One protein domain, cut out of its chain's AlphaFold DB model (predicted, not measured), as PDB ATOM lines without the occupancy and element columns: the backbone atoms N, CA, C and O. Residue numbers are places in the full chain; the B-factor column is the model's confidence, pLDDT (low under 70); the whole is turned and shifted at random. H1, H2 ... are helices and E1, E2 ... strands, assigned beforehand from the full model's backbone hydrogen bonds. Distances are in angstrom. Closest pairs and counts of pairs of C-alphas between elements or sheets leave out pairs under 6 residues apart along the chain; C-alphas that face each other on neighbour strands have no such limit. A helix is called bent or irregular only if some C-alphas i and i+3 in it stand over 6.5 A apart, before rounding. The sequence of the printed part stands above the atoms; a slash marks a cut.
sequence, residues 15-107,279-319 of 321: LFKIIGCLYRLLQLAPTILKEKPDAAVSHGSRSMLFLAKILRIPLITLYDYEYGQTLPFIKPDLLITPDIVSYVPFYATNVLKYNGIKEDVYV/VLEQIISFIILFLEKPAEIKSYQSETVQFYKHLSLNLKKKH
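AT A GLANCE: This is residues 15 to 107 and 279 to 319 of the 321 residues of the protein "DUF354 domain-containing protein" of candidate division KSB1 bacterium (UniProt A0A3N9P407). A small, twisted sheet of four parallel strands makes the core, with H4 over one face and H2 over the E1 side of the other. H1 packs on H2 with residues 21 to 29, and at another end of the body residues 310 to 319, most of them in H5, stick out. The printed part has 134 residues, with five named helices and four named strands in the order H1 E1 H2 E2 E3 E4 H3 H4 H5; the sheet's order is E1 E2 E3 E4, and the class is mixed, helices and strands. The whole is compact, with a radius of gyration of the C-alphas of 15.8 A and spans of 44 by 38 by 29 A.

IN THESE COORDINATES: Find C-alpha 15 at (-21.899, -11.402, -42.806); from there H1, residues 15 to 35, runs 30.6 A, with a kink of 31 degrees near residue 29. H1 is only just irregular: C-alphas 27 and 30 are 6.8 A apart. Next come E1, residues 40 to 42, 6.4 A; H2, residues 46 to 54, 12.6 A; and E2, residues 59 to 62, 10.2 A. Look for E3 at residues 78 to 82, 13.5 A, and E4 at residues 94 to 98, 13.6 A. H3, residues 102 to 105, spans 5.8 A. Beyond the cut, H4, residues 279 to 292, begins at (7.776, 3.190, -24.888) and runs 20.0 A. H5, residues 303 to 317, runs 21.3 A to C-alpha 317 at (1.542, -37.154, -34.805).

HOW THE PARTS SIT: Start at the sheet, where N 60 and O 40 of E2 and E1 are 2.8 A apart, within hydrogen-bond range. Between E2 and E3 look at N 80 and O 61, 2.9 A; between E3 and E4, at N 79 and O 94, 2.8 A. E1, H2 and E2 form a strand-helix-strand unit, two parallel neighbour strands with a helix between, and its crossover is right-handed. H2 is on the sheet at a height of 8.8 A, over E1 and only just not over E2, on which 2 of its C-alphas fall. H4 is on the opposite face at a height of 9.4 A, over E3 and along the strands, at 15 degrees to E3 on the local plane; H2, sheet and H4 make three layers. H1 touches H2 at a steep tilt of 51 degrees, the same way; their closest C-alphas, of Leu 25 and Ser 47, are 5.0 A apart. H3 touches H4 at residues 279 to 280 alone, closest at the C-alphas of Val 105 and Leu 280, 4.8 A. H5 touches no helix and is not on the sheet. In H2, H4 and H5 every O i to N i+4 pair is within hydrogen-bond range, in H1 15 of 17, and H3 is too short for one.

THE WHOLE: The two farthest C-alphas, of Val 107 and His 319, are 50.2 A apart. Residues 108 to 278 are not printed, and C-alphas 107 and 279 are 10.9 A apart across that cut. The links E2 to E3 and E3 to E4 are long. Confidence is under 70 at residues 70 to 72 and 298 to 319, with a mean pLDDT of 49 for H5.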
ATOM      1  N   LEU A  15     -22.158 -11.264 -41.369       82.00
ATOM      2  CA  LEU A  15     -21.899 -11.402 -42.806       82.00
ATOM      3  C   LEU A  15     -21.367 -10.100 -43.422       82.00
ATOM      4  O   LEU A  15     -20.349 -10.112 -44.110       82.00
ATOM      5  N   PHE A  16     -21.989  -8.960 -43.104       82.62
ATOM      6  CA  PHE A  16     -21.507  -7.658 -43.570       82.62
ATOM      7  C   PHE A  16     -20.142  -7.289 -42.990       82.62
ATOM      8  O   PHE A  16     -19.366  -6.623 -43.670       82.62
ATOM      9  N   LYS A  17     -19.782  -7.768 -41.792       80.62
ATOM     10  CA  LYS A  17     -18.412  -7.622 -41.271       80.62
ATOM     11  C   LYS A  17     -17.393  -8.408 -42.100       80.62
ATOM     12  O   LYS A  17     -16.304  -7.891 -42.336       80.62
ATOM     13  N   ILE A  18     -17.733  -9.616 -42.561       84.25
ATOM     14  CA  ILE A  18     -16.855 -10.427 -43.425       84.25
ATOM     15  C   ILE A  18     -16.715  -9.770 -44.801       84.25
ATOM     16  O   ILE A  18     -15.598  -9.472 -45.220       84.25
ATOM     17  N   ILE A  19     -17.834  -9.468 -45.466       86.75
ATOM     18  CA  ILE A  19     -17.834  -8.808 -46.782       86.75
ATOM     19  C   ILE A  19     -17.128  -7.453 -46.695       86.75
ATOM     20  O   ILE A  19     -16.271  -7.143 -47.515       86.75
ATOM     21  N   GLY A  20     -17.419  -6.667 -45.659       86.44
ATOM     22  CA  GLY A  20     -16.767  -5.387 -45.408       86.44
ATOM     23  C   GLY A  20     -15.263  -5.510 -45.156       86.44
ATOM     24  O   GLY A  20     -14.502  -4.634 -45.557       86.44
ATOM     25  N   CYS A  21     -14.808  -6.606 -44.539       85.88
ATOM     26  CA  CYS A  21     -13.385  -6.896 -44.370       85.88
ATOM     27  C   CYS A  21     -12.694  -7.162 -45.714       85.88
ATOM     28  O   CYS A  21     -11.609  -6.621 -45.940       85.88
ATOM     29  N   LEU A  22     -13.324  -7.954 -46.592       88.44
ATOM     30  CA  LEU A  22     -12.830  -8.254 -47.942       88.44
ATOM     31  C   LEU A  22     -12.850  -7.011 -48.836       88.44
ATOM     32  O   LEU A  22     -11.871  -6.706 -49.506       88.44
ATOM     33  N   TYR A  23     -13.929  -6.237 -48.794       91.25
ATOM     34  CA  TYR A  23     -14.028  -4.999 -49.553       91.25
ATOM     35  C   TYR A  23     -12.977  -3.976 -49.109       91.25
ATOM     36  O   TYR A  23     -12.302  -3.390 -49.948       91.25
ATOM     37  N   ARG A  24     -12.754  -3.809 -47.795       91.31
ATOM     38  CA  ARG A  24     -11.684  -2.928 -47.294       91.31
ATOM     39  C   ARG A  24     -10.297  -3.406 -47.726       91.31
ATOM     40  O   ARG A  24      -9.433  -2.576 -47.976       91.31
ATOM     41  N   LEU A  25     -10.082  -4.719 -47.837       90.88
ATOM     42  CA  LEU A  25      -8.845  -5.266 -48.399       90.88
ATOM     43  C   LEU A  25      -8.656  -4.813 -49.853       90.88
ATOM     44  O   LEU A  25      -7.579  -4.327 -50.188       90.88
ATOM     45  N   LEU A  26      -9.700  -4.890 -50.685       92.12
ATOM     46  CA  LEU A  26      -9.654  -4.410 -52.071       92.12
ATOM     47  C   LEU A  26      -9.429  -2.896 -52.161       92.12
ATOM     48  O   LEU A  26      -8.709  -2.444 -53.041       92.12
ATOM     49  N   GLN A  27      -9.997  -2.112 -51.241       93.81
ATOM     50  CA  GLN A  27      -9.760  -0.664 -51.182       93.81
ATOM     51  C   GLN A  27      -8.334  -0.310 -50.739       93.81
ATOM     52  O   GLN A  27      -7.805   0.716 -51.151       93.81
ATOM     53  N   LEU A  28      -7.724  -1.137 -49.887       92.25
ATOM     54  CA  LEU A  28      -6.363  -0.933 -49.394       92.25
ATOM     55  C   LEU A  28      -5.306  -1.333 -50.438       92.25
ATOM     56  O   LEU A  28      -4.234  -0.733 -50.483       92.25
ATOM     57  N   ALA A  29      -5.606  -2.320 -51.288       93.56
ATOM     58  CA  ALA A  29      -4.651  -2.893 -52.235       93.56
ATOM     59  C   ALA A  29      -3.988  -1.877 -53.190       93.56
ATOM     60  O   ALA A  29      -2.764  -1.921 -53.281       93.56
ATOM     61  N   PRO A  30      -4.698  -0.936 -53.851       93.69
ATOM     62  CA  PRO A  30      -4.070   0.015 -54.771       93.69
ATOM     63  C   PRO A  30      -2.998   0.873 -54.100       93.69
ATOM     64  O   PRO A  30      -1.910   1.038 -54.648       93.69
ATOM     65  N   THR A  31      -3.278   1.368 -52.891       92.12
ATOM     66  CA  THR A  31      -2.318   2.160 -52.114       92.12
ATOM     67  C   THR A  31      -1.092   1.324 -51.772       92.12
ATOM     68  O   THR A  31       0.023   1.746 -52.036       92.12
ATOM     69  N   ILE A  32      -1.274   0.107 -51.255       92.81
ATOM     70  CA  ILE A  32      -0.145  -0.747 -50.855       92.81
ATOM     71  C   ILE A  32       0.694  -1.199 -52.058       92.81
ATOM     72  O   ILE A  32       1.918  -1.225 -51.967       92.81
ATOM     73  N   LEU A  33       0.066  -1.511 -53.195       93.62
ATOM     74  CA  LEU A  33       0.771  -1.886 -54.427       93.62
ATOM     75  C   LEU A  33       1.571  -0.720 -55.025       93.62
ATOM     76  O   LEU A  33       2.602  -0.951 -55.658       93.62
ATOM     77  N   LYS A  34       1.099   0.515 -54.829       93.75
ATOM     78  CA  LYS A  34       1.792   1.734 -55.252       93.75
ATOM     79  C   LYS A  34       2.949   2.084 -54.315       93.75
ATOM     80  O   LYS A  34       4.059   2.279 -54.794       93.75
ATOM     81  N   GLU A  35       2.682   2.156 -53.012       92.44
ATOM     82  CA  GLU A  35       3.650   2.607 -52.002       92.44
ATOM     83  C   GLU A  35       4.715   1.545 -51.679       92.44
ATOM     84  O   GLU A  35       5.811   1.903 -51.273       92.44
ATOM     85  N   LYS A  36       4.412   0.251 -51.879       93.31
ATOM     86  CA  LYS A  36       5.324  -0.893 -51.658       93.31
ATOM     87  C   LYS A  36       6.059  -0.833 -50.303       93.31
ATOM     88  O   LYS A  36       7.286  -0.801 -50.281       93.31
ATOM     89  N   PRO A  37       5.329  -0.819 -49.174       93.81
ATOM     90  CA  PRO A  37       5.943  -0.644 -47.863       93.81
ATOM     91  C   PRO A  37       6.828  -1.835 -47.470       93.81
ATOM     92  O   PRO A  37       6.450  -2.988 -47.691       93.81
ATOM     93  N   ASP A  38       7.940  -1.552 -46.786       94.62
ATOM     94  CA  ASP A  38       8.866  -2.568 -46.259       94.62
ATOM     95  C   ASP A  38       8.269  -3.389 -45.105       94.62
ATOM     96  O   ASP A  38       8.687  -4.516 -44.846       94.62
ATOM     97  N   ALA A  39       7.264  -2.847 -44.409       95.25
ATOM     98  CA  ALA A  39       6.521  -3.548 -43.367       95.25
ATOM     99  C   ALA A  39       5.090  -3.031 -43.202       95.25
ATOM    100  O   ALA A  39       4.779  -1.861 -43.424       95.25
ATOM    101  N   ALA A  40       4.218  -3.917 -42.720       95.19
ATOM    102  CA  ALA A  40       2.872  -3.599 -42.267       95.19
ATOM    103  C   ALA A  40       2.813  -3.637 -40.732       95.19
ATOM    104  O   ALA A  40       2.935  -4.707 -40.136       95.19
ATOM    105  N   VAL A  41       2.582  -2.486 -40.089       94.94
ATOM    106  CA  VAL A  41       2.510  -2.346 -38.621       94.94
ATOM    107  C   VAL A  41       1.058  -2.158 -38.171       94.94
ATOM    108  O   VAL A  41       0.409  -1.181 -38.537       94.94
ATOM    109  N   SER A  42       0.521  -3.113 -37.403       90.44
ATOM    110  CA  SER A  42      -0.917  -3.250 -37.110       90.44
ATOM    111  C   SER A  42      -1.247  -3.247 -35.626       90.44
ATOM    112  O   SER A  42      -0.573  -3.920 -34.865       90.44
ATOM    113  N   HIS A  43      -2.398  -2.691 -35.242       88.31
ATOM    114  CA  HIS A  43      -3.070  -3.014 -33.971       88.31
ATOM    115  C   HIS A  43      -4.225  -4.019 -34.176       88.31
ATOM    116  O   HIS A  43      -5.351  -3.801 -33.736       88.31
ATOM    117  N   GLY A  44      -3.986  -5.098 -34.933       81.38
ATOM    118  CA  GLY A  44      -4.974  -6.167 -35.147       81.38
ATOM    119  C   GLY A  44      -6.008  -5.919 -36.261       81.38
ATOM    120  O   GLY A  44      -7.072  -6.545 -36.278       81.38
ATOM    121  N   SER A  45      -5.721  -5.034 -37.224       86.81
ATOM    122  CA  SER A  45      -6.588  -4.804 -38.392       86.81
ATOM    123  C   SER A  45      -6.657  -6.034 -39.308       86.81
ATOM    124  O   SER A  45      -5.728  -6.307 -40.064       86.81
ATOM    125  N   ARG A  46      -7.789  -6.752 -39.299       87.62
ATOM    126  CA  ARG A  46      -7.994  -7.984 -40.094       87.62
ATOM    127  C   ARG A  46      -7.714  -7.806 -41.590       87.62
ATOM    128  O   ARG A  46      -7.023  -8.634 -42.170       87.62
ATOM    129  N   SER A  47      -8.203  -6.726 -42.205       88.94
ATOM    130  CA  SER A  47      -7.995  -6.464 -43.639       88.94
ATOM    131  C   SER A  47      -6.513  -6.291 -43.983       88.94
ATOM    132  O   SER A  47      -6.060  -6.812 -44.998       88.94
ATOM    133  N   MET A  48      -5.753  -5.608 -43.121       90.25
ATOM    134  CA  MET A  48      -4.320  -5.408 -43.333       90.25
ATOM    135  C   MET A  48      -3.521  -6.690 -43.078       90.25
ATOM    136  O   MET A  48      -2.627  -7.001 -43.856       90.25
ATOM    137  N   LEU A  49      -3.887  -7.463 -42.045       89.56
ATOM    138  CA  LEU A  49      -3.288  -8.771 -41.757       89.56
ATOM    139  C   LEU A  49      -3.382  -9.708 -42.977       89.56
ATOM    140  O   LEU A  49      -2.391 -10.328 -43.354       89.56
ATOM    141  N   PHE A  50      -4.554  -9.779 -43.619       89.56
ATOM    142  CA  PHE A  50      -4.746 -10.577 -44.834       89.56
ATOM    143  C   PHE A  50      -3.921 -10.058 -46.012       89.56
ATOM    144  O   PHE A  50      -3.213 -10.835 -46.650       89.56
ATOM    145  N   LEU A  51      -4.002  -8.755 -46.300       92.12
ATOM    146  CA  LEU A  51      -3.332  -8.183 -47.465       92.12
ATOM    147  C   LEU A  51      -1.808  -8.313 -47.369       92.12
ATOM    148  O   LEU A  51      -1.176  -8.726 -48.337       92.12
ATOM    149  N   ALA A  52      -1.233  -8.034 -46.195       93.00
ATOM    150  CA  ALA A  52       0.202  -8.170 -45.963       93.00
ATOM    151  C   ALA A  52       0.680  -9.604 -46.229       93.00
ATOM    152  O   ALA A  52       1.687  -9.798 -46.902       93.00
ATOM    153  N   LYS A  53      -0.077 -10.623 -45.795       90.44
ATOM    154  CA  LYS A  53       0.277 -12.024 -46.067       90.44
ATOM    155  C   LYS A  53       0.144 -12.421 -47.534       90.44
ATOM    156  O   LYS A  53       1.016 -13.136 -48.021       90.44
ATOM    157  N   ILE A  54      -0.886 -11.951 -48.240       92.00
ATOM    158  CA  ILE A  54      -1.040 -12.201 -49.685       92.00
ATOM    159  C   ILE A  54       0.141 -11.602 -50.458       92.00
ATOM    160  O   ILE A  54       0.710 -12.261 -51.324       92.00
ATOM    161  N   LEU A  55       0.536 -10.377 -50.108       93.88
ATOM    162  CA  LEU A  55       1.618  -9.646 -50.768       93.88
ATOM    163  C   LEU A  55       3.013  -9.965 -50.212       93.88
ATOM    164  O   LEU A  55       3.991  -9.392 -50.678       93.88
ATOM    165  N   ARG A  56       3.114 -10.881 -49.238       94.25
ATOM    166  CA  ARG A  56       4.366 -11.257 -48.555       94.25
ATOM    167  C   ARG A  56       5.122 -10.065 -47.950       94.25
ATOM    168  O   ARG A  56       6.346 -10.081 -47.881       94.25
ATOM    169  N   ILE A  57       4.388  -9.061 -47.479       95.75
ATOM    170  CA  ILE A  57       4.939  -7.918 -46.750       95.75
ATOM    171  C   ILE A  57       5.171  -8.347 -45.290       95.75
ATOM    172  O   ILE A  57       4.249  -8.922 -44.691       95.75
ATOM    173  N   PRO A  58       6.350  -8.071 -44.700       95.00
ATOM    174  CA  PRO A  58       6.625  -8.338 -43.291       95.00
ATOM    175  C   PRO A  58       5.542  -7.761 -42.375       95.00
ATOM    176  O   PRO A  58       5.208  -6.577 -42.448       95.00
ATOM    177  N   LEU A  59       4.966  -8.607 -41.519       94.38
ATOM    178  CA  LEU A  59       3.802  -8.252 -40.713       94.38
ATOM    179  C   LEU A  59       4.148  -8.123 -39.229       94.38
ATOM    180  O   LEU A  59       4.384  -9.120 -38.542       94.38
ATOM    181  N   ILE A  60       4.062  -6.896 -38.720       95.44
ATOM    182  CA  ILE A  60       4.263  -6.542 -37.314       95.44
ATOM    183  C   ILE A  60       2.901  -6.249 -36.681       95.44
ATOM    184  O   ILE A  60       2.101  -5.480 -37.211       95.44
ATOM    185  N   THR A  61       2.598  -6.874 -35.545       93.50
ATOM    186  CA  THR A  61       1.342  -6.652 -34.814       93.50
ATOM    187  C   THR A  61       1.619  -6.226 -33.382       93.50
ATOM    188  O   THR A  61       2.313  -6.919 -32.651       93.50
ATOM    189  N   LEU A  62       1.036  -5.101 -32.982       93.88
ATOM    190  CA  LEU A  62       0.974  -4.618 -31.615       93.88
ATOM    191  C   LEU A  62      -0.323  -5.115 -30.968       93.88
ATOM    192  O   LEU A  62      -1.403  -4.973 -31.553       93.88
ATOM    193  N   TYR A  63      -0.226  -5.695 -29.773       91.44
ATOM    194  CA  TYR A  63      -1.362  -6.331 -29.104       91.44
ATOM    195  C   TYR A  63      -1.304  -6.155 -27.583       91.44
ATOM    196  O   TYR A  63      -0.268  -6.407 -26.981       91.44
ATOM    197  N   ASP A  64      -2.411  -5.753 -26.962       91.38
ATOM    198  CA  ASP A  64      -2.477  -5.368 -25.541       91.38
ATOM    199  C   ASP A  64      -3.758  -5.853 -24.823       91.38
ATOM    200  O   ASP A  64      -4.103  -5.354 -23.747       91.38
ATOM    201  N   TYR A  65      -4.491  -6.807 -25.421       89.69
ATOM    202  CA  TYR A  65      -5.700  -7.396 -24.832       89.69
ATOM    203  C   TYR A  65      -5.885  -8.880 -25.184       89.69
ATOM    204  O   TYR A  65      -6.392  -9.243 -26.248       89.69
ATOM    205  N   GLU A  66      -5.526  -9.762 -24.261       87.81
ATOM    206  CA  GLU A  66      -5.449 -11.218 -24.416       87.81
ATOM    207  C   GLU A  66      -6.786 -11.924 -24.698       87.81
ATOM    208  O   GLU A  66      -6.793 -13.030 -25.237       87.81
ATOM    209  N   TYR A  67      -7.924 -11.286 -24.410       85.00
ATOM    210  CA  TYR A  67      -9.257 -11.845 -24.682       85.00
ATOM    211  C   TYR A  67      -9.873 -11.361 -26.001       85.00
ATOM    212  O   TYR A  67     -11.014 -11.704 -26.320       85.00
ATOM    213  N   GLY A  68      -9.135 -10.566 -26.780       76.81
ATOM    214  CA  GLY A  68      -9.561 -10.143 -28.109       76.81
ATOM    215  C   GLY A  68      -9.637 -11.309 -29.102       76.81
ATOM    216  O   GLY A  68      -8.818 -12.227 -29.097       76.81
ATOM    217  N   GLN A  69     -10.624 -11.269 -30.000       71.56
ATOM    218  CA  GLN A  69     -10.725 -12.246 -31.089       71.56
ATOM    219  C   GLN A  69      -9.763 -11.908 -32.232       71.56
ATOM    220  O   GLN A  69      -9.996 -10.956 -32.987       71.56
ATOM    221  N   THR A  70      -8.741 -12.734 -32.436       69.31
ATOM    222  CA  THR A  70      -7.859 -12.666 -33.609       69.31
ATOM    223  C   THR A  70      -8.244 -13.697 -34.670       69.31
ATOM    224  O   THR A  70      -9.166 -14.494 -34.491       69.31
ATOM    225  N   LEU A  71      -7.605 -13.623 -35.840       69.69
ATOM    226  CA  LEU A  71      -7.774 -14.622 -36.892       69.69
ATOM    227  C   LEU A  71      -6.785 -15.767 -36.630       69.69
ATOM    228  O   LEU A  71      -5.585 -15.536 -36.765       69.69
ATOM    229  N   PRO A  72      -7.249 -16.987 -36.301       65.25
ATOM    230  CA  PRO A  72      -6.372 -18.061 -35.819       65.25
ATOM    231  C   PRO A  72      -5.347 -18.542 -36.857       65.25
ATOM    232  O   PRO A  72      -4.347 -19.152 -36.494       65.25
ATOM    233  N   PHE A  73      -5.572 -18.261 -38.143       73.25
ATOM    234  CA  PHE A  73      -4.729 -18.739 -39.244       73.25
ATOM    235  C   PHE A  73      -3.711 -17.710 -39.750       73.25
ATOM    236  O   PHE A  73      -2.881 -18.045 -40.594       73.25
ATOM    237  N   ILE A  74      -3.752 -16.465 -39.262       81.00
ATOM    238  CA  ILE A  74      -2.790 -15.435 -39.664       81.00
ATOM    239  C   ILE A  74      -1.795 -15.211 -38.536       81.00
ATOM    240  O   ILE A  74      -2.131 -14.631 -37.506       81.00
ATOM    241  N   LYS A  75      -0.554 -15.638 -38.768       86.38
ATOM    242  CA  LYS A  75       0.565 -15.412 -37.849       86.38
ATOM    243  C   LYS A  75       1.314 -14.123 -38.204       86.38
ATOM    244  O   LYS A  75       1.765 -14.005 -39.346       86.38
ATOM    245  N   PRO A  76       1.477 -13.155 -37.292       90.94
ATOM    246  CA  PRO A  76       2.422 -12.069 -37.508       90.94
ATOM    247  C   PRO A  76       3.866 -12.582 -37.454       90.94
ATOM    248  O   PRO A  76       4.169 -13.587 -36.803       90.94
ATOM    249  N   ASP A  77       4.749 -11.894 -38.169       92.69
ATOM    250  CA  ASP A  77       6.185 -12.183 -38.197       92.69
ATOM    251  C   ASP A  77       6.881 -11.611 -36.953       92.69
ATOM    252  O   ASP A  77       7.806 -12.224 -36.417       92.69
ATOM    253  N   LEU A  78       6.353 -10.501 -36.432       93.62
ATOM    254  CA  LEU A  78       6.690  -9.959 -35.123       93.62
ATOM    255  C   LEU A  78       5.423  -9.552 -34.363       93.62
ATOM    256  O   LEU A  78       4.577  -8.817 -34.872       93.62
ATOM    257  N   LEU A  79       5.320 -10.005 -33.119       93.50
ATOM    258  CA  LEU A  79       4.374  -9.513 -32.129       93.50
ATOM    259  C   LEU A  79       5.103  -8.602 -31.139       93.50
ATOM    260  O   LEU A  79       6.107  -9.003 -30.554       93.50
ATOM    261  N   ILE A  80       4.559  -7.409 -30.925       95.00
ATOM    262  CA  ILE A  80       5.005  -6.463 -29.902       95.00
ATOM    263  C   ILE A  80       3.865  -6.303 -28.886       95.00
ATOM    264  O   ILE A  80       2.728  -6.017 -29.262       95.00
ATOM    265  N   THR A  81       4.128  -6.524 -27.603       94.94
ATOM    266  CA  THR A  81       3.090  -6.515 -26.555       94.94
ATOM    267  C   THR A  81       3.643  -5.954 -25.242       94.94
ATOM    268  O   THR A  81       4.854  -6.048 -25.038       94.94
ATOM    269  N   PRO A  82       2.824  -5.357 -24.358       95.25
ATOM    270  CA  PRO A  82       3.275  -5.001 -23.016       95.25
ATOM    271  C   PRO A  82       3.890  -6.197 -22.281       95.25
ATOM    272  O   PRO A  82       3.431  -7.334 -22.416       95.25
ATOM    273  N   ASP A  83       4.908  -5.951 -21.467       94.12
ATOM    274  CA  ASP A  83       5.559  -6.969 -20.644       94.12
ATOM    275  C   ASP A  83       4.593  -7.658 -19.670       94.12
ATOM    276  O   ASP A  83       4.647  -8.887 -19.534       94.12
ATOM    277  N   ILE A  84       3.654  -6.885 -19.120       94.50
ATOM    278  CA  ILE A  84       2.578  -7.333 -18.231       94.50
ATOM    279  C   ILE A  84       1.608  -8.330 -18.883       94.50
ATOM    280  O   ILE A  84       0.973  -9.128 -18.196       94.50
ATOM    281  N   VAL A  85       1.501  -8.345 -20.217       92.00
ATOM    282  CA  VAL A  85       0.672  -9.323 -20.932       92.00
ATOM    283  C   VAL A  85       1.434 -10.648 -21.003       92.00
ATOM    284  O   VAL A  85       2.370 -10.828 -21.786       92.00
ATOM    285  N   SER A  86       1.052 -11.608 -20.162       86.25
ATOM    286  CA  SER A  86       1.708 -12.922 -20.071       86.25
ATOM    287  C   SER A  86       1.372 -13.851 -21.243       86.25
ATOM    288  O   SER A  86       2.219 -14.635 -21.678       86.25
ATOM    289  N   TYR A  87       0.163 -13.727 -21.793       85.44
ATOM    290  CA  TYR A  87      -0.389 -14.631 -22.799       85.44
ATOM    291  C   TYR A  87      -1.065 -13.875 -23.946       85.44
ATOM    292  O   TYR A  87      -1.724 -12.859 -23.742       85.44
ATOM    293  N   VAL A  88      -0.976 -14.426 -25.160       83.62
ATOM    294  CA  VAL A  88      -1.742 -13.969 -26.329       83.62
ATOM    295  C   VAL A  88      -2.476 -15.138 -26.996       83.62
ATOM    296  O   VAL A  88      -1.958 -16.252 -27.008       83.62
ATOM    297  N   PRO A  89      -3.667 -14.938 -27.593       81.94
ATOM    298  CA  PRO A  89      -4.495 -16.039 -28.091       81.94
ATOM    299  C   PRO A  89      -4.112 -16.533 -29.498       81.94
ATOM    300  O   PRO A  89      -4.942 -17.110 -30.201       81.94
ATOM    301  N   PHE A  90      -2.888 -16.269 -29.959       82.06
ATOM    302  CA  PHE A  90      -2.424 -16.643 -31.295       82.06
ATOM    303  C   PHE A  90      -0.907 -16.818 -31.346       82.06
ATOM    304  O   PHE A  90      -0.166 -16.300 -30.514       82.06
ATOM    305  N   TYR A  91      -0.445 -17.543 -32.363       82.38
ATOM    306  CA  TYR A  91       0.974 -17.758 -32.613       82.38
ATOM    307  C   TYR A  91       1.592 -16.593 -33.398       82.38
ATOM    308  O   TYR A  91       1.030 -16.146 -34.399       82.38
ATOM    309  N   ALA A  92       2.787 -16.174 -32.988       85.62
ATOM    310  CA  ALA A  92       3.654 -15.246 -33.705       85.62
ATOM    311  C   ALA A  92       5.041 -15.875 -33.878       85.62
ATOM    312  O   ALA A  92       5.470 -16.654 -33.026       85.62
ATOM    313  N   THR A  93       5.739 -15.545 -34.969       87.56
ATOM    314  CA  THR A  93       7.101 -16.058 -35.205       87.56
ATOM    315  C   THR A  93       8.071 -15.528 -34.151       87.56
ATOM    316  O   THR A  93       8.802 -16.303 -33.542       87.56
ATOM    317  N   ASN A  94       8.027 -14.218 -33.908       90.25
ATOM    318  CA  ASN A  94       8.819 -13.539 -32.894       90.25
ATOM    319  C   ASN A  94       7.908 -12.775 -31.935       90.25
ATOM    320  O   ASN A  94       6.881 -12.237 -32.352       90.25
ATOM    321  N   VAL A  95       8.310 -12.689 -30.666       91.38
ATOM    322  CA  VAL A  95       7.610 -11.916 -29.635       91.38
ATOM    323  C   VAL A  95       8.619 -11.038 -28.909       91.38
ATOM    324  O   VAL A  95       9.602 -11.548 -28.366       91.38
ATOM    325  N   LEU A  96       8.356  -9.734 -28.895       93.75
ATOM    326  CA  LEU A  96       9.094  -8.733 -28.134       93.75
ATOM    327  C   LEU A  96       8.143  -8.018 -27.175       93.75
ATOM    328  O   LEU A  96       6.980  -7.762 -27.498       93.75
ATOM    329  N   LYS A  97       8.647  -7.725 -25.977       94.12
ATOM    330  CA  LYS A  97       7.885  -7.110 -24.893       94.12
ATOM    331  C   LYS A  97       8.439  -5.732 -24.561       94.12
ATOM    332  O   LYS A  97       9.656  -5.573 -24.515       94.12
ATOM    333  N   TYR A  98       7.559  -4.760 -24.352       94.25
ATOM    334  CA  TYR A  98       7.926  -3.403 -23.940       94.25
ATOM    335  C   TYR A  98       7.387  -3.093 -22.544       94.25
ATOM    336  O   TYR A  98       6.373  -3.657 -22.139       94.25
ATOM    337  N   ASN A  99       8.062  -2.207 -21.815       93.62
ATOM    338  CA  ASN A  99       7.659  -1.829 -20.462       93.62
ATOM    339  C   ASN A  99       6.725  -0.617 -20.515       93.62
ATOM    340  O   ASN A  99       7.144   0.447 -20.964       93.62
ATOM    341  N   GLY A 100       5.478  -0.786 -20.080       93.12
ATOM    342  CA  GLY A 100       4.447   0.257 -20.113       93.12
ATOM    343  C   GLY A 100       3.203  -0.163 -20.892       93.12
ATOM    344  O   GLY A 100       3.036  -1.324 -21.272       93.12
ATOM    345  N   ILE A 101       2.308   0.789 -21.136       94.44
ATOM    346  CA  ILE A 101       1.044   0.567 -21.843       94.44
ATOM    347  C   ILE A 101       1.069   1.212 -23.227       94.44
ATOM    348  O   ILE A 101       1.905   2.053 -23.542       94.44
ATOM    349  N   LYS A 102       0.153   0.798 -24.107       93.62
ATOM    350  CA  LYS A 102       0.071   1.337 -25.474       93.62
ATOM    351  C   LYS A 102      -0.131   2.858 -25.477       93.62
ATOM    352  O   LYS A 102       0.365   3.544 -26.365       93.62
ATOM    353  N   GLU A 103      -0.870   3.375 -24.506       94.44
ATOM    354  CA  GLU A 103      -1.179   4.797 -24.364       94.44
ATOM    355  C   GLU A 103       0.084   5.656 -24.177       94.44
ATOM    356  O   GLU A 103       0.132   6.782 -24.674       94.44
ATOM    357  N   ASP A 104       1.152   5.096 -23.599       93.12
ATOM    358  CA  ASP A 104       2.446   5.770 -23.410       93.12
ATOM    359  C   ASP A 104       3.153   6.101 -24.738       93.12
ATOM    360  O   ASP A 104       4.125   6.853 -24.769       93.12
ATOM    361  N   VAL A 105       2.666   5.571 -25.864       92.75
ATOM    362  CA  VAL A 105       3.188   5.869 -27.205       92.75
ATOM    363  C   VAL A 105       2.761   7.257 -27.692       92.75
ATOM    364  O   VAL A 105       3.473   7.865 -28.489       92.75
ATOM    365  N   TYR A 106       1.601   7.759 -27.254       92.12
ATOM    366  CA  TYR A 106       1.005   8.981 -27.811       92.12
ATOM    367  C   TYR A 106       0.534   9.994 -26.765       92.12
ATOM    368  O   TYR A 106       0.569  11.193 -27.043       92.12
ATOM    369  N   VAL A 107       0.146   9.560 -25.561       92.88
ATOM    370  CA  VAL A 107      -0.268  10.463 -24.475       92.88
ATOM    371  C   VAL A 107       0.832  11.463 -24.080       92.88
ATOM    372  O   VAL A 107       0.497  12.633 -23.906       92.88
ATOM    373  N   VAL A 279       8.596   4.255 -24.281       93.69
ATOM    374  CA  VAL A 279       7.776   3.190 -24.888       93.69
ATOM    375  C   VAL A 279       7.789   3.285 -26.411       93.69
ATOM    376  O   VAL A 279       7.999   2.282 -27.094       93.69
ATOM    377  N   LEU A 280       7.621   4.493 -26.956       94.19
ATOM    378  CA  LEU A 280       7.696   4.724 -28.397       94.19
ATOM    379  C   LEU A 280       9.097   4.393 -28.935       94.19
ATOM    380  O   LEU A 280       9.205   3.674 -29.924       94.19
ATOM    381  N   GLU A 281      10.156   4.866 -28.276       94.50
ATOM    382  CA  GLU A 281      11.545   4.578 -28.659       94.50
ATOM    383  C   GLU A 281      11.843   3.075 -28.650       94.50
ATOM    384  O   GLU A 281      12.454   2.550 -29.585       94.50
ATOM    385  N   GLN A 282      11.362   2.358 -27.633       95.19
ATOM    386  CA  GLN A 282      11.526   0.914 -27.517       95.19
ATOM    387  C   GLN A 282      10.800   0.171 -28.646       95.19
ATOM    388  O   GLN A 282      11.387  -0.703 -29.286       95.19
ATOM    389  N   ILE A 283       9.549   0.541 -28.944       95.38
ATOM    390  CA  ILE A 283       8.773  -0.058 -30.039       95.38
ATOM    391  C   ILE A 283       9.431   0.217 -31.396       95.38
ATOM    392  O   ILE A 283       9.548  -0.701 -32.208       95.38
ATOM    393  N   ILE A 284       9.892   1.447 -31.645       95.44
ATOM    394  CA  ILE A 284      10.619   1.797 -32.875       95.44
ATOM    395  C   ILE A 284      11.891   0.956 -32.995       95.44
ATOM    396  O   ILE A 284      12.133   0.364 -34.045       95.44
ATOM    397  N   SER A 285      12.663   0.837 -31.913       95.56
ATOM    398  CA  SER A 285      13.891   0.038 -31.893       95.56
ATOM    399  C   SER A 285      13.624  -1.432 -32.224       95.56
ATOM    400  O   SER A 285      14.388  -2.047 -32.961       95.56
ATOM    401  N   PHE A 286      12.511  -1.999 -31.747       95.75
ATOM    402  CA  PHE A 286      12.098  -3.361 -32.098       95.75
ATOM    403  C   PHE A 286      11.726  -3.516 -33.572       95.75
ATOM    404  O   PHE A 286      12.058  -4.534 -34.179       95.75
ATOM    405  N   ILE A 287      11.048  -2.523 -34.152       95.75
ATOM    406  CA  ILE A 287      10.696  -2.529 -35.576       95.75
ATOM    407  C   ILE A 287      11.966  -2.457 -36.431       95.75
ATOM    408  O   ILE A 287      12.116  -3.262 -37.347       95.75
ATOM    409  N   ILE A 288      12.897  -1.555 -36.103       95.69
ATOM    410  CA  ILE A 288      14.183  -1.423 -36.804       95.69
ATOM    411  C   ILE A 288      14.986  -2.723 -36.692       95.69
ATOM    412  O   ILE A 288      15.412  -3.266 -37.708       95.69
ATOM    413  N   LEU A 289      15.112  -3.282 -35.482       94.50
ATOM    414  CA  LEU A 289      15.801  -4.554 -35.254       94.50
ATOM    415  C   LEU A 289      15.226  -5.681 -36.123       94.50
ATOM    416  O   LEU A 289      15.975  -6.476 -36.685       94.50
ATOM    417  N   PHE A 290      13.901  -5.747 -36.257       94.75
ATOM    418  CA  PHE A 290      13.232  -6.755 -37.076       94.75
ATOM    419  C   PHE A 290      13.448  -6.581 -38.576       94.75
ATOM    420  O   PHE A 290      13.567  -7.582 -39.280       94.75
ATOM    421  N   LEU A 291      13.513  -5.342 -39.058       93.69
ATOM    422  CA  LEU A 291      13.743  -5.059 -40.471       93.69
ATOM    423  C   LEU A 291      15.207  -5.253 -40.870       93.69
ATOM    424  O   LEU A 291      15.481  -5.817 -41.926       93.69
ATOM    425  N   GLU A 292      16.143  -4.822 -40.027       94.19
ATOM    426  CA  GLU A 292      17.568  -4.809 -40.366       94.19
ATOM    427  C   GLU A 292      18.295  -6.090 -39.952       94.19
ATOM    428  O   GLU A 292      19.188  -6.558 -40.658       94.19
ATOM    429  N   LYS A 293      17.939  -6.665 -38.796       89.56
ATOM    430  CA  LYS A 293      18.681  -7.771 -38.172       89.56
ATOM    431  C   LYS A 293      17.747  -8.837 -37.580       89.56
ATOM    432  O   LYS A 293      17.861  -9.182 -36.402       89.56
ATOM    433  N   PRO A 294      16.847  -9.440 -38.381       84.19
ATOM    434  CA  PRO A 294      15.856 -10.397 -37.879       84.19
ATOM    435  C   PRO A 294      16.473 -11.623 -37.184       84.19
ATOM    436  O   PRO A 294      15.846 -12.199 -36.298       84.19
ATOM    437  N   ALA A 295      17.704 -12.010 -37.542       82.50
ATOM    438  CA  ALA A 295      18.429 -13.118 -36.913       82.50
ATOM    439  C   ALA A 295      18.870 -12.832 -35.462       82.50
ATOM    440  O   ALA A 295      19.121 -13.769 -34.707       82.50
ATOM    441  N   GLU A 296      18.955 -11.560 -35.058       82.69
ATOM    442  CA  GLU A 296      19.357 -11.151 -33.703       82.69
ATOM    443  C   GLU A 296      18.182 -11.129 -32.714       82.69
ATOM    444  O   GLU A 296      18.384 -10.960 -31.507       82.69
ATOM    445  N   ILE A 297      16.948 -11.335 -33.188       82.81
ATOM    446  CA  ILE A 297      15.771 -11.365 -32.321       82.81
ATOM    447  C   ILE A 297      15.803 -12.623 -31.454       82.81
ATOM    448  O   ILE A 297      15.413 -13.720 -31.853       82.81
ATOM    449  N   LYS A 298      16.217 -12.438 -30.199       66.44
ATOM    450  CA  LYS A 298      16.033 -13.419 -29.130       66.44
ATOM    451  C   LYS A 298      14.566 -13.386 -28.704       66.44
ATOM    452  O   LYS A 298      14.194 -12.658 -27.789       66.44
ATOM    453  N   SER A 299      13.717 -14.128 -29.412       61.94
ATOM    454  CA  SER A 299      12.285 -14.196 -29.112       61.94
ATOM    455  C   SER A 299      12.055 -14.627 -27.662       61.94
ATOM    456  O   SER A 299      12.598 -15.653 -27.236       61.94
ATOM    457  N   TYR A 300      11.193 -13.919 -26.932       55.06
ATOM    458  CA  TYR A 300      10.659 -14.452 -25.683       55.06
ATOM    459  C   TYR A 300       9.778 -15.659 -26.028       55.06
ATOM    460  O   TYR A 300       8.791 -15.527 -26.756       55.06
ATOM    461  N   GLN A 301      10.133 -16.853 -25.550       50.22
ATOM    462  CA  GLN A 301       9.235 -18.004 -25.647       50.22
ATOM    463  C   GLN A 301       8.131 -17.801 -24.610       50.22
ATOM    464  O   GLN A 301       8.302 -18.159 -23.451       50.22
ATOM    465  N   SER A 302       7.014 -17.184 -25.000       49.56
ATOM    466  CA  SER A 302       5.848 -17.136 -24.116       49.56
ATOM    467  C   SER A 302       5.348 -18.557 -23.830       49.56
ATOM    468  O   SER A 302       5.528 -19.468 -24.643       49.56
ATOM    469  N   GLU A 303       4.663 -18.761 -22.704       49.38
ATOM    470  CA  GLU A 303       3.971 -20.027 -22.407       49.38
ATOM    471  C   GLU A 303       2.998 -20.421 -23.541       49.38
ATOM    472  O   GLU A 303       2.825 -21.599 -23.849       49.38
ATOM    473  N   THR A 304       2.461 -19.434 -24.271       50.62
ATOM    474  CA  THR A 304       1.707 -19.612 -25.524       50.62
ATOM    475  C   THR A 304       2.515 -20.332 -26.612       50.62
ATOM    476  O   THR A 304       1.987 -21.218 -27.285       50.62
ATOM    477  N   VAL A 305       3.796 -19.982 -26.804       50.66
ATOM    478  CA  VAL A 305       4.679 -20.658 -27.770       50.66
ATOM    479  C   VAL A 305       4.862 -22.117 -27.369       50.66
ATOM    480  O   VAL A 305       4.802 -22.980 -28.242       50.66
ATOM    481  N   GLN A 306       5.006 -22.428 -26.078       49.28
ATOM    482  CA  GLN A 306       5.072 -23.819 -25.617       49.28
ATOM    483  C   GLN A 306       3.746 -24.567 -25.832       49.28
ATOM    484  O   GLN A 306       3.759 -25.674 -26.376       49.28
ATOM    485  N   PHE A 307       2.607 -23.946 -25.512       50.28
ATOM    486  CA  PHE A 307       1.276 -24.536 -25.683       50.28
ATOM    487  C   PHE A 307       0.963 -24.875 -27.150       50.28
ATOM    488  O   PHE A 307       0.604 -26.010 -27.467       50.28
ATOM    489  N   TYR A 308       1.171 -23.941 -28.086       51.75
ATOM    490  CA  TYR A 308       0.921 -24.202 -29.511       51.75
ATOM    491  C   TYR A 308       1.991 -25.085 -30.160       51.75
ATOM    492  O   TYR A 308       1.671 -25.836 -31.083       51.75
ATOM    493  N   LYS A 309       3.242 -25.062 -29.682       52.19
ATOM    494  CA  LYS A 309       4.277 -26.013 -30.124       52.19
ATOM    495  C   LYS A 309       3.902 -27.439 -29.707       52.19
ATOM    496  O   LYS A 309       4.017 -28.347 -30.528       52.19
ATOM    497  N   HIS A 310       3.349 -27.621 -28.506       49.12
ATOM    498  CA  HIS A 310       2.794 -28.895 -28.046       49.12
ATOM    499  C   HIS A 310       1.569 -29.328 -28.875       49.12
ATOM    500  O   HIS A 310       1.493 -30.471 -29.329       49.12
ATOM    501  N   LEU A 311       0.651 -28.401 -29.177       48.84
ATOM    502  CA  LEU A 311      -0.524 -28.676 -30.012       48.84
ATOM    503  C   LEU A 311      -0.144 -29.054 -31.460       48.84
ATOM    504  O   LEU A 311      -0.688 -30.002 -32.022       48.84
ATOM    505  N   SER A 312       0.824 -28.350 -32.058       49.16
ATOM    506  CA  SER A 312       1.330 -28.614 -33.414       49.16
ATOM    507  C   SER A 312       2.067 -29.953 -33.514       49.16
ATOM    508  O   SER A 312       1.884 -30.679 -34.493       49.16
ATOM    509  N   LEU A 313       2.849 -30.322 -32.492       50.75
ATOM    510  CA  LEU A 313       3.489 -31.639 -32.394       50.75
ATOM    511  C   LEU A 313       2.452 -32.770 -32.307       50.75
ATOM    512  O   LEU A 313       2.608 -33.795 -32.971       50.75
ATOM    513  N   ASN A 314       1.364 -32.568 -31.560       47.28
ATOM    514  CA  ASN A 314       0.284 -33.551 -31.435       47.28
ATOM    515  C   ASN A 314      -0.570 -33.674 -32.711       47.28
ATOM    516  O   ASN A 314      -1.007 -34.772 -33.052       47.28
ATOM    517  N   LEU A 315      -0.756 -32.584 -33.464       45.38
ATOM    518  CA  LEU A 315      -1.426 -32.615 -34.769       45.38
ATOM    519  C   LEU A 315      -0.568 -33.287 -35.852       45.38
ATOM    520  O   LEU A 315      -1.099 -34.046 -36.656       45.38
ATOM    521  N   LYS A 316       0.759 -33.091 -35.841       47.78
ATOM    522  CA  LYS A 316       1.676 -33.813 -36.743       47.78
ATOM    523  C   LYS A 316       1.722 -35.317 -36.453       47.78
ATOM    524  O   LYS A 316       1.778 -36.098 -37.392       47.78
ATOM    525  N   LYS A 317       1.632 -35.730 -35.182       48.38
ATOM    526  CA  LYS A 317       1.542 -37.154 -34.805       48.38
ATOM    527  C   LYS A 317       0.229 -37.817 -35.238       48.38
ATOM    528  O   LYS A 317       0.237 -39.001 -35.542       48.38
ATOM    529  N   LYS A 318      -0.881 -37.074 -35.311       43.97
ATOM    530  CA  LYS A 318      -2.181 -37.593 -35.781       43.97
ATOM    531  C   LYS A 318      -2.296 -37.765 -37.303       43.97
ATOM    532  O   LYS A 318      -3.252 -38.384 -37.750       43.97
ATOM    533  N   HIS A 319      -1.348 -37.242 -38.081       44.53
ATOM    534  CA  HIS A 319      -1.307 -37.379 -39.544       44.53
ATOM    535  C   HIS A 319      -0.130 -38.233 -40.043       44.53
ATOM    536  O   HIS A 319       0.158 -38.234 -41.235       44.53
TER     537      HIS A 319